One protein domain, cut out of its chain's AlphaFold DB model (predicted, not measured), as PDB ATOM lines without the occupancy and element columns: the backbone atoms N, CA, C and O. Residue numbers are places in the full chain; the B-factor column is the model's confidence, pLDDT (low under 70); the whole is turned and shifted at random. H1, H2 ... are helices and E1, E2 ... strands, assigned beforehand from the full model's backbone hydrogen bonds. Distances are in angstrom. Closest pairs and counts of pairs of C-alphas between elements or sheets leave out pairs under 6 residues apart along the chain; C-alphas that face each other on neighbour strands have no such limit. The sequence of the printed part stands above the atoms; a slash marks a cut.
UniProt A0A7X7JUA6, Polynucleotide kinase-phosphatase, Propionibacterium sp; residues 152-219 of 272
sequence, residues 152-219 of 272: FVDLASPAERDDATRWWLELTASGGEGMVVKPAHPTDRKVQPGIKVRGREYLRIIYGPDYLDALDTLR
ATOM      1  N   PHE A 152      15.615 -52.265  -5.293       96.56
ATOM      2  CA  PHE A 152      16.571 -51.304  -4.740       96.56
ATOM      3  C   PHE A 152      17.950 -51.524  -5.359       96.56
ATOM      4  O   PHE A 152      18.326 -52.662  -5.641       96.56
ATOM      5  N   VAL A 153      18.656 -50.427  -5.627       97.62
ATOM      6  CA  VAL A 153      19.939 -50.431  -6.337       97.62
ATOM      7  C   VAL A 153      20.882 -49.453  -5.651       97.62
ATOM      8  O   VAL A 153      20.614 -48.249  -5.643       97.62
ATOM      9  N   ASP A 154      22.002 -49.948  -5.136       96.88
ATOM     10  CA  ASP A 154      23.132 -49.106  -4.761       96.88
ATOM     11  C   ASP A 154      23.881 -48.654  -6.022       96.88
ATOM     12  O   ASP A 154      24.568 -49.422  -6.700       96.88
ATOM     13  N   LEU A 155      23.769 -47.363  -6.342       95.56
ATOM     14  CA  LEU A 155      24.420 -46.770  -7.510       95.56
ATOM     15  C   LEU A 155      25.953 -46.714  -7.391       95.56
ATOM     16  O   LEU A 155      26.622 -46.521  -8.412       95.56
ATOM     17  N   ALA A 156      26.522 -46.896  -6.194       97.31
ATOM     18  CA  ALA A 156      27.965 -47.028  -6.010       97.31
ATOM     19  C   ALA A 156      28.481 -48.408  -6.458       97.31
ATOM     20  O   ALA A 156      29.632 -48.522  -6.889       97.31
ATOM     21  N   SER A 157      27.631 -49.439  -6.441       98.44
ATOM     22  CA  SER A 157      27.971 -50.802  -6.851       98.44
ATOM     23  C   SER A 157      27.891 -50.964  -8.379       98.44
ATOM     24  O   SER A 157      26.832 -50.779  -8.984       98.44
ATOM     25  N   PRO A 158      28.992 -51.304  -9.080       98.19
ATOM     26  CA  PRO A 158      28.930 -51.660 -10.501       98.19
ATOM     27  C   PRO A 158      28.031 -52.874 -10.769       98.19
ATOM     28  O   PRO A 158      27.223 -52.837 -11.691       98.19
ATOM     29  N   ALA A 159      28.113 -53.902  -9.920       98.50
ATOM     30  CA  ALA A 159      27.350 -55.136 -10.089       98.50
ATOM     31  C   ALA A 159      25.834 -54.897  -9.991       98.50
ATOM     32  O   ALA A 159      25.076 -55.395 -10.820       98.50
ATOM     33  N   GLU A 160      25.385 -54.081  -9.032       98.44
ATOM     34  CA  GLU A 160      23.955 -53.780  -8.900       98.44
ATOM     35  C   GLU A 160      23.424 -52.929 -10.057       98.44
ATOM     36  O   GLU A 160      22.291 -53.128 -10.498       98.44
ATOM     37  N   ARG A 161      24.243 -52.022 -10.609       98.06
ATOM     38  CA  ARG A 161      23.887 -51.262 -11.817       98.06
ATOM     39  C   ARG A 161      23.719 -52.170 -13.037       98.06
ATOM     40  O   ARG A 161      22.770 -51.982 -13.804       98.06
ATOM     41  N   ASP A 162      24.591 -53.160 -13.200       98.44
ATOM     42  CA  ASP A 162      24.494 -54.139 -14.287       98.44
ATOM     43  C   ASP A 162      23.251 -55.027 -14.129       98.44
ATOM     44  O   ASP A 162      22.506 -55.253 -15.088       98.44
ATOM     45  N   ASP A 163      22.963 -55.473 -12.907       98.38
ATOM     46  CA  ASP A 163      21.778 -56.277 -12.604       98.38
ATOM     47  C   ASP A 163      20.469 -55.497 -12.776       98.38
ATOM     48  O   ASP A 163      19.489 -56.039 -13.296       98.38
ATOM     49  N   ALA A 164      20.439 -54.218 -12.391       98.06
ATOM     50  CA  ALA A 164      19.301 -53.333 -12.629       98.06
ATOM     51  C   ALA A 164      19.071 -53.098 -14.129       98.06
ATOM     52  O   ALA A 164      17.932 -53.136 -14.601       98.06
ATOM     53  N   THR A 165      20.153 -52.917 -14.892       98.25
ATOM     54  CA  THR A 165      20.096 -52.768 -16.352       98.25
ATOM     55  C   THR A 165      19.528 -54.023 -17.008       98.25
ATOM     56  O   THR A 165      18.640 -53.927 -17.856       98.25
ATOM     57  N   ARG A 166      19.982 -55.209 -16.593       98.38
ATOM     58  CA  ARG A 166      19.497 -56.491 -17.119       98.38
ATOM     59  C   ARG A 166      18.023 -56.717 -16.801       98.38
ATOM     60  O   ARG A 166      17.252 -57.029 -17.701       98.38
ATOM     61  N   TRP A 167      17.622 -56.457 -15.558       98.25
ATOM     62  CA  TRP A 167      16.223 -56.520 -15.139       98.25
ATOM     63  C   TRP A 167      15.328 -55.596 -15.979       98.25
ATOM     64  O   TRP A 167      14.259 -56.007 -16.429       98.25
ATOM     65  N   TRP A 168      15.776 -54.366 -16.253       98.31
ATOM     66  CA  TRP A 168      15.041 -53.426 -17.102       98.31
ATOM     67  C   TRP A 168      14.959 -53.890 -18.567       98.31
ATOM     68  O   TRP A 168      13.906 -53.763 -19.200       98.31
ATOM     69  N   LEU A 169      16.039 -54.461 -19.111       98.31
ATOM     70  CA  LEU A 169      16.050 -55.035 -20.461       98.31
ATOM     71  C   LEU A 169      15.066 -56.207 -20.577       98.31
ATOM     72  O   LEU A 169      14.304 -56.263 -21.537       98.31
ATOM     73  N   GLU A 170      15.033 -57.103 -19.592       97.69
ATOM     74  CA  GLU A 170      14.092 -58.230 -19.543       97.69
ATOM     75  C   GLU A 170      12.639 -57.749 -19.427       97.69
ATOM     76  O   GLU A 170      11.773 -58.183 -20.190       97.69
ATOM     77  N   LEU A 171      12.371 -56.800 -18.521       96.44
ATOM     78  CA  LEU A 171      11.048 -56.198 -18.346       96.44
ATOM     79  C   LEU A 171      10.540 -55.588 -19.658       96.44
ATOM     80  O   LEU A 171       9.424 -55.881 -20.090       96.44
ATOM     81  N   THR A 172      11.364 -54.772 -20.314       96.75
ATOM     82  CA  THR A 172      10.971 -54.087 -21.554       96.75
ATOM     83  C   THR A 172      10.892 -55.031 -22.755       96.75
ATOM     84  O   THR A 172      10.014 -54.854 -23.598       96.75
ATOM     85  N   ALA A 173      11.717 -56.082 -22.813       94.75
ATOM     86  CA  ALA A 173      11.607 -57.134 -23.828       94.75
ATOM     87  C   ALA A 173      10.309 -57.947 -23.695       94.75
ATOM     88  O   ALA A 173       9.760 -58.397 -24.697       94.75
ATOM     89  N   SER A 174       9.785 -58.094 -22.473       92.50
ATOM     90  CA  SER A 174       8.492 -58.747 -22.209       92.50
ATOM     91  C   SER A 174       7.262 -57.852 -22.444       92.50
ATOM     92  O   SER A 174       6.140 -58.265 -22.160       92.50
ATOM     93  N   GLY A 175       7.452 -56.639 -22.982       89.25
ATOM     94  CA  GLY A 175       6.375 -55.694 -23.298       89.25
ATOM     95  C   GLY A 175       6.080 -54.660 -22.208       89.25
ATOM     96  O   GLY A 175       5.125 -53.897 -22.339       89.25
ATOM     97  N   GLY A 176       6.885 -54.601 -21.142       92.56
ATOM     98  CA  GLY A 176       6.800 -53.528 -20.153       92.56
ATOM     99  C   GLY A 176       7.182 -52.166 -20.744       92.56
ATOM    100  O   GLY A 176       8.101 -52.066 -21.558       92.56
ATOM    101  N   GLU A 177       6.513 -51.097 -20.300       95.12
ATOM    102  CA  GLU A 177       6.823 -49.727 -20.738       95.12
ATOM    103  C   GLU A 177       8.266 -49.328 -20.394       95.12
ATOM    104  O   GLU A 177       8.931 -48.659 -21.183       95.12
ATOM    105  N   GLY A 178       8.749 -49.707 -19.212       96.75
ATOM    106  CA  GLY A 178      10.017 -49.248 -18.658       96.75
ATOM    107  C   GLY A 178       9.981 -49.215 -17.136       96.75
ATOM    108  O   GLY A 178       9.281 -50.007 -16.513       96.75
ATOM    109  N   MET A 179      10.735 -48.291 -16.542       97.75
ATOM    110  CA  MET A 179      10.779 -48.088 -15.092       97.75
ATOM    111  C   MET A 179      10.759 -46.605 -14.722       97.75
ATOM    112  O   MET A 179      11.093 -45.740 -15.538       97.75
ATOM    113  N   VAL A 180      10.435 -46.327 -13.462       97.94
ATOM    114  CA  VAL A 180      10.648 -45.026 -12.825       97.94
ATOM    115  C   VAL A 180      11.721 -45.200 -11.757       97.94
ATOM    116  O   VAL A 180      11.566 -46.012 -10.851       97.94
ATOM    117  N   VAL A 181      12.811 -44.448 -11.872       97.44
ATOM    118  CA  VAL A 181      13.903 -44.429 -10.892       97.44
ATOM    119  C   VAL A 181      13.616 -43.330  -9.881       97.44
ATOM    120  O   VAL A 181      13.493 -42.169 -10.273       97.44
ATOM    121  N   LYS A 182      13.510 -43.687  -8.602       96.25
ATOM    122  CA  LYS A 182      13.237 -42.762  -7.494       96.25
ATOM    123  C   LYS A 182      14.368 -42.842  -6.459       96.25
ATOM    124  O   LYS A 182      14.953 -43.918  -6.315       96.25
ATOM    125  N   PRO A 183      14.706 -41.750  -5.752       94.81
ATOM    126  CA  PRO A 183      15.544 -41.837  -4.555       94.81
ATOM    127  C   PRO A 183      14.907 -42.791  -3.538       94.81
ATOM    128  O   PRO A 183      13.699 -42.753  -3.373       94.81
ATOM    129  N   ALA A 184      15.677 -43.650  -2.866       93.44
ATOM    130  CA  ALA A 184      15.098 -44.630  -1.931       93.44
ATOM    131  C   ALA A 184      14.532 -43.988  -0.649       93.44
ATOM    132  O   ALA A 184      13.575 -44.496  -0.070       93.44
ATOM    133  N   HIS A 185      15.106 -42.860  -0.237       92.19
ATOM    134  CA  HIS A 185      14.724 -42.108   0.956       92.19
ATOM    135  C   HIS A 185      14.227 -40.712   0.571       92.19
ATOM    136  O   HIS A 185      14.579 -40.234  -0.515       92.19
ATOM    137  N   PRO A 186      13.474 -40.030   1.451       87.38
ATOM    138  CA  PRO A 186      13.171 -38.615   1.292       87.38
ATOM    139  C   PRO A 186      14.448 -37.806   1.033       87.38
ATOM    140  O   PRO A 186      15.490 -38.022   1.657       87.38
ATOM    141  N   THR A 187      14.385 -36.897   0.064       86.50
ATOM    142  CA  THR A 187      15.530 -36.081  -0.364       86.50
ATOM    143  C   THR A 187      15.193 -34.602  -0.297       86.50
ATOM    144  O   THR A 187      14.045 -34.215  -0.086       86.50
ATOM    145  N   ASP A 188      16.205 -33.748  -0.467       82.06
ATOM    146  CA  ASP A 188      15.961 -32.318  -0.593       82.06
ATOM    147  C   ASP A 188      15.107 -31.983  -1.833       82.06
ATOM    148  O   ASP A 188      15.016 -32.735  -2.806       82.06
ATOM    149  N   ARG A 189      14.511 -30.785  -1.834       77.00
ATOM    150  CA  ARG A 189      13.618 -30.319  -2.910       77.00
ATOM    151  C   ARG A 189      14.325 -30.029  -4.248       77.00
ATOM    152  O   ARG A 189      13.696 -29.481  -5.153       77.00
ATOM    153  N   LYS A 190      15.629 -30.310  -4.388       87.06
ATOM    154  CA  LYS A 190      16.401 -30.093  -5.627       87.06
ATOM    155  C   LYS A 190      16.612 -31.386  -6.412       87.06
ATOM    156  O   LYS A 190      16.949 -31.319  -7.599       87.06
ATOM    157  N   VAL A 191      16.410 -32.543  -5.786       92.44
ATOM    158  CA  VAL A 191      16.485 -33.853  -6.438       92.44
ATOM    159  C   VAL A 191      15.166 -34.158  -7.153       92.44
ATOM    160  O   VAL A 191      14.085 -33.831  -6.674       92.44
ATOM    161  N   GLN A 192      15.243 -34.763  -8.343       94.25
ATOM    162  CA  GLN A 192      14.043 -35.181  -9.074       94.25
ATOM    163  C   GLN A 192      13.339 -36.315  -8.307       94.25
ATOM    164  O   GLN A 192      13.994 -37.317  -8.020       94.25
ATOM    165  N   PRO A 193      12.022 -36.214  -8.047       92.81
ATOM    166  CA  PRO A 193      11.288 -37.227  -7.280       92.81
ATOM    167  C   PRO A 193      11.129 -38.549  -8.048       92.81
ATOM    168  O   PRO A 193      10.927 -39.607  -7.459       92.81
ATOM    169  N   GLY A 194      11.247 -38.509  -9.377       94.50
ATOM    170  CA  GLY A 194      11.231 -39.696 -10.219       94.50
ATOM    171  C   GLY A 194      11.747 -39.407 -11.624       94.50
ATOM    172  O   GLY A 194      11.459 -38.366 -12.214       94.50
ATOM    173  N   ILE A 195      12.511 -40.345 -12.183       95.94
ATOM    174  CA  ILE A 195      13.025 -40.286 -13.552       95.94
ATOM    175  C   ILE A 195      12.478 -41.475 -14.334       95.94
ATOM    176  O   ILE A 195      12.790 -42.626 -14.036       95.94
ATOM    177  N   LYS A 196      11.694 -41.197 -15.377       96.44
ATOM    178  CA  LYS A 196      11.173 -42.231 -16.277       96.44
ATOM    179  C   LYS A 196      12.254 -42.725 -17.247       96.44
ATOM    180  O   LYS A 196      12.898 -41.931 -17.936       96.44
ATOM    181  N   VAL A 197      12.414 -44.040 -17.347       97.62
ATOM    182  CA  VAL A 197      13.331 -44.724 -18.270       97.62
ATOM    183  C   VAL A 197      12.525 -45.746 -19.069       97.62
ATOM    184  O   VAL A 197      12.262 -46.859 -18.613       97.62
ATOM    185  N   ARG A 198      12.085 -45.327 -20.259       97.62
ATOM    186  CA  ARG A 198      11.154 -46.067 -21.126       97.62
ATOM    187  C   ARG A 198      11.892 -46.960 -22.121       97.62
ATOM    188  O   ARG A 198      12.921 -46.563 -22.669       97.62
ATOM    189  N   GLY A 199      11.351 -48.150 -22.345       97.56
ATOM    190  CA  GLY A 199      11.865 -49.184 -23.228       97.56
ATOM    191  C   GLY A 199      11.862 -48.778 -24.698       97.56
ATOM    192  O   GLY A 199      11.062 -47.959 -25.153       97.56
ATOM    193  N   ARG A 200      12.767 -49.393 -25.461       96.81
ATOM    194  CA  ARG A 200      12.966 -49.109 -26.888       96.81
ATOM    195  C   ARG A 200      11.685 -49.280 -27.708       96.81
ATOM    196  O   ARG A 200      11.362 -48.412 -28.517       96.81
ATOM    197  N   GLU A 201      10.957 -50.372 -27.519       96.00
ATOM    198  CA  GLU A 201       9.757 -50.637 -28.321       96.00
ATOM    199  C   GLU A 201       8.590 -49.731 -27.907       96.00
ATOM    200  O   GLU A 201       7.930 -49.160 -28.772       96.00
ATOM    201  N   TYR A 202       8.424 -49.463 -26.606       96.00
ATOM    202  CA  TYR A 202       7.435 -48.499 -26.113       96.00
ATOM    203  C   TYR A 202       7.640 -47.094 -26.699       96.00
ATOM    204  O   TYR A 202       6.685 -46.428 -27.099       96.00
ATOM    205  N   LEU A 203       8.891 -46.639 -26.824       96.88
ATOM    206  CA  LEU A 203       9.195 -45.317 -27.378       96.88
ATOM    207  C   LEU A 203       8.764 -45.133 -28.842       96.88
ATOM    208  O   LEU A 203       8.669 -43.985 -29.275       96.88
ATOM    209  N   ARG A 204       8.417 -46.198 -29.581       96.00
ATOM    210  CA  ARG A 204       7.770 -46.066 -30.900       96.00
ATOM    211  C   ARG A 204       6.408 -45.389 -30.796       96.00
ATOM    212  O   ARG A 204       6.073 -44.592 -31.663       96.00
ATOM    213  N   ILE A 205       5.653 -45.667 -29.733       94.25
ATOM    214  CA  ILE A 205       4.334 -45.065 -29.477       94.25
ATOM    215  C   ILE A 205       4.476 -43.546 -29.291       94.25
ATOM    216  O   ILE A 205       3.637 -42.775 -29.742       94.25
ATOM    217  N   ILE A 206       5.583 -43.118 -28.680       94.44
ATOM    218  CA  ILE A 206       5.838 -41.724 -28.304       94.44
ATOM    219  C   ILE A 206       6.511 -40.922 -29.424       94.44
ATOM    220  O   ILE A 206       6.138 -39.783 -29.693       94.44
ATOM    221  N   TYR A 207       7.543 -41.485 -30.054       95.19
ATOM    222  CA  TYR A 207       8.368 -40.789 -31.047       95.19
ATOM    223  C   TYR A 207       8.039 -41.171 -32.497       95.19
ATOM    224  O   TYR A 207       8.602 -40.587 -33.422       95.19
ATOM    225  N   GLY A 208       7.122 -42.118 -32.700       94.69
ATOM    226  CA  GLY A 208       6.699 -42.612 -34.007       94.69
ATOM    227  C   GLY A 208       7.457 -43.863 -34.476       94.69
ATOM    228  O   GLY A 208       8.490 -44.234 -33.911       94.69
ATOM    229  N   PRO A 209       6.964 -44.524 -35.543       95.44
ATOM    230  CA  PRO A 209       7.496 -45.805 -36.024       95.44
ATOM    231  C   PRO A 209       8.969 -45.730 -36.440       95.44
ATOM    232  O   PRO A 209       9.742 -46.645 -36.156       95.44
ATOM    233  N   ASP A 210       9.354 -44.613 -37.059       95.50
ATOM    234  CA  ASP A 210      10.674 -44.396 -37.652       95.50
ATOM    235  C   ASP A 210      11.676 -43.747 -36.668       95.50
ATOM    236  O   ASP A 210      12.754 -43.328 -37.073       95.50
ATOM    237  N   TYR A 211      11.377 -43.630 -35.367       96.12
ATOM    238  CA  TYR A 211      12.209 -42.817 -34.460       96.12
ATOM    239  C   TYR A 211      13.667 -43.291 -34.318       96.12
ATOM    240  O   TYR A 211      14.563 -42.486 -34.061       96.12
ATOM    241  N   LEU A 212      13.916 -44.591 -34.508       95.62
ATOM    242  CA  LEU A 212      15.262 -45.168 -34.480       95.62
ATOM    243  C   LEU A 212      16.142 -44.657 -35.632       95.62
ATOM    244  O   LEU A 212      17.362 -44.642 -35.510       95.62
ATOM    245  N   ASP A 213      15.531 -44.220 -36.735       94.06
ATOM    246  CA  ASP A 213      16.199 -43.550 -37.850       94.06
ATOM    247  C   ASP A 213      16.610 -42.110 -37.524       94.06
ATOM    248  O   ASP A 213      17.482 -41.552 -38.182       94.06
ATOM    249  N   ALA A 214      15.975 -41.499 -36.522       93.38
ATOM    250  CA  ALA A 214      16.106 -40.083 -36.192       93.38
ATOM    251  C   ALA A 214      16.814 -39.838 -34.846       93.38
ATOM    252  O   ALA A 214      16.721 -38.741 -34.290       93.38
ATOM    253  N   LEU A 215      17.508 -40.844 -34.295       93.88
ATOM    254  CA  LEU A 215      18.074 -40.779 -32.941       93.88
ATOM    255  C   LEU A 215      19.038 -39.614 -32.736       93.88
ATOM    256  O   LEU A 215      19.000 -38.998 -31.674       93.88
ATOM    257  N   ASP A 216      19.870 -39.291 -33.722       91.62
ATOM    258  CA  ASP A 216      20.843 -38.204 -33.583       91.62
ATOM    259  C   ASP A 216      20.150 -36.852 -33.393       91.62
ATOM    260  O   ASP A 216      20.519 -36.085 -32.503       91.62
ATOM    261  N   THR A 217      19.054 -36.615 -34.116       90.38
ATOM    262  CA  THR A 217      18.200 -35.437 -33.924       90.38
ATOM    263  C   THR A 217      17.462 -35.487 -32.585       90.38
ATOM    264  O   THR A 217      17.397 -34.492 -31.868       90.38
ATOM    265  N   LEU A 218      16.912 -36.647 -32.206       92.62
ATOM    266  CA  LEU A 218      16.122 -36.799 -30.976       92.62
ATOM    267  C   LEU A 218      16.965 -36.720 -29.693       92.62
ATOM    268  O   LEU A 218      16.441 -36.363 -28.634       92.62
ATOM    269  N   ARG A 219      18.267 -37.026 -29.767       91.62
ATOM    270  CA  ARG A 219      19.213 -36.886 -28.649       91.62
ATOM    271  C   ARG A 219      19.437 -35.429 -28.253       91.62
ATOM    272  O   ARG A 219      19.645 -35.170 -27.072       91.62
TER     273      ARG A 219
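AT A GLANCE: This is residues 152 to 219 of the 272 residues of the protein "Polynucleotide kinase-phosphatase" of Propionibacterium sp (UniProt A0A7X7JUA6). A two-strand antiparallel hairpin, E1 and E2, has long helix H1 at one side, short helices H2 and H3 beyond one end, and residues 185 to 190 sticking out at the other. The printed part has 68 residues, mixed in class, ordered H1, E1, E2, H2, H3. It is loose, radius of gyration of the C-alphas 14.4 A, spanning 38 by 28 by 20 A.

HOW THE PARTS SIT: In the hairpin of E1, residues 178 to 181, and E2, residues 195 to 198, N 179 and O 197 are within hydrogen-bond range, 2.9 A. The closest C-alphas of H1, residues 158 to 173, and E1 are 172 and 178, 5.7 A apart. H2, residues 203 to 207, and H3, residues 211 to 219, are close but not clearly touching, the closest C-alphas, 204 and 211, 6.6 A apart. Every O i to N i+4 pair is within range in H1 and H2, 3 of 5 in H3.

IN THESE COORDINATES: H1 begins at C-alpha 158 (28.930, -51.660, -10.501) and spans 22.5 A. H3 ends at C-alpha 219 (19.213, -36.886, -28.649).

THE WHOLE: The printed part has no cut; the E1 to E2 link is long.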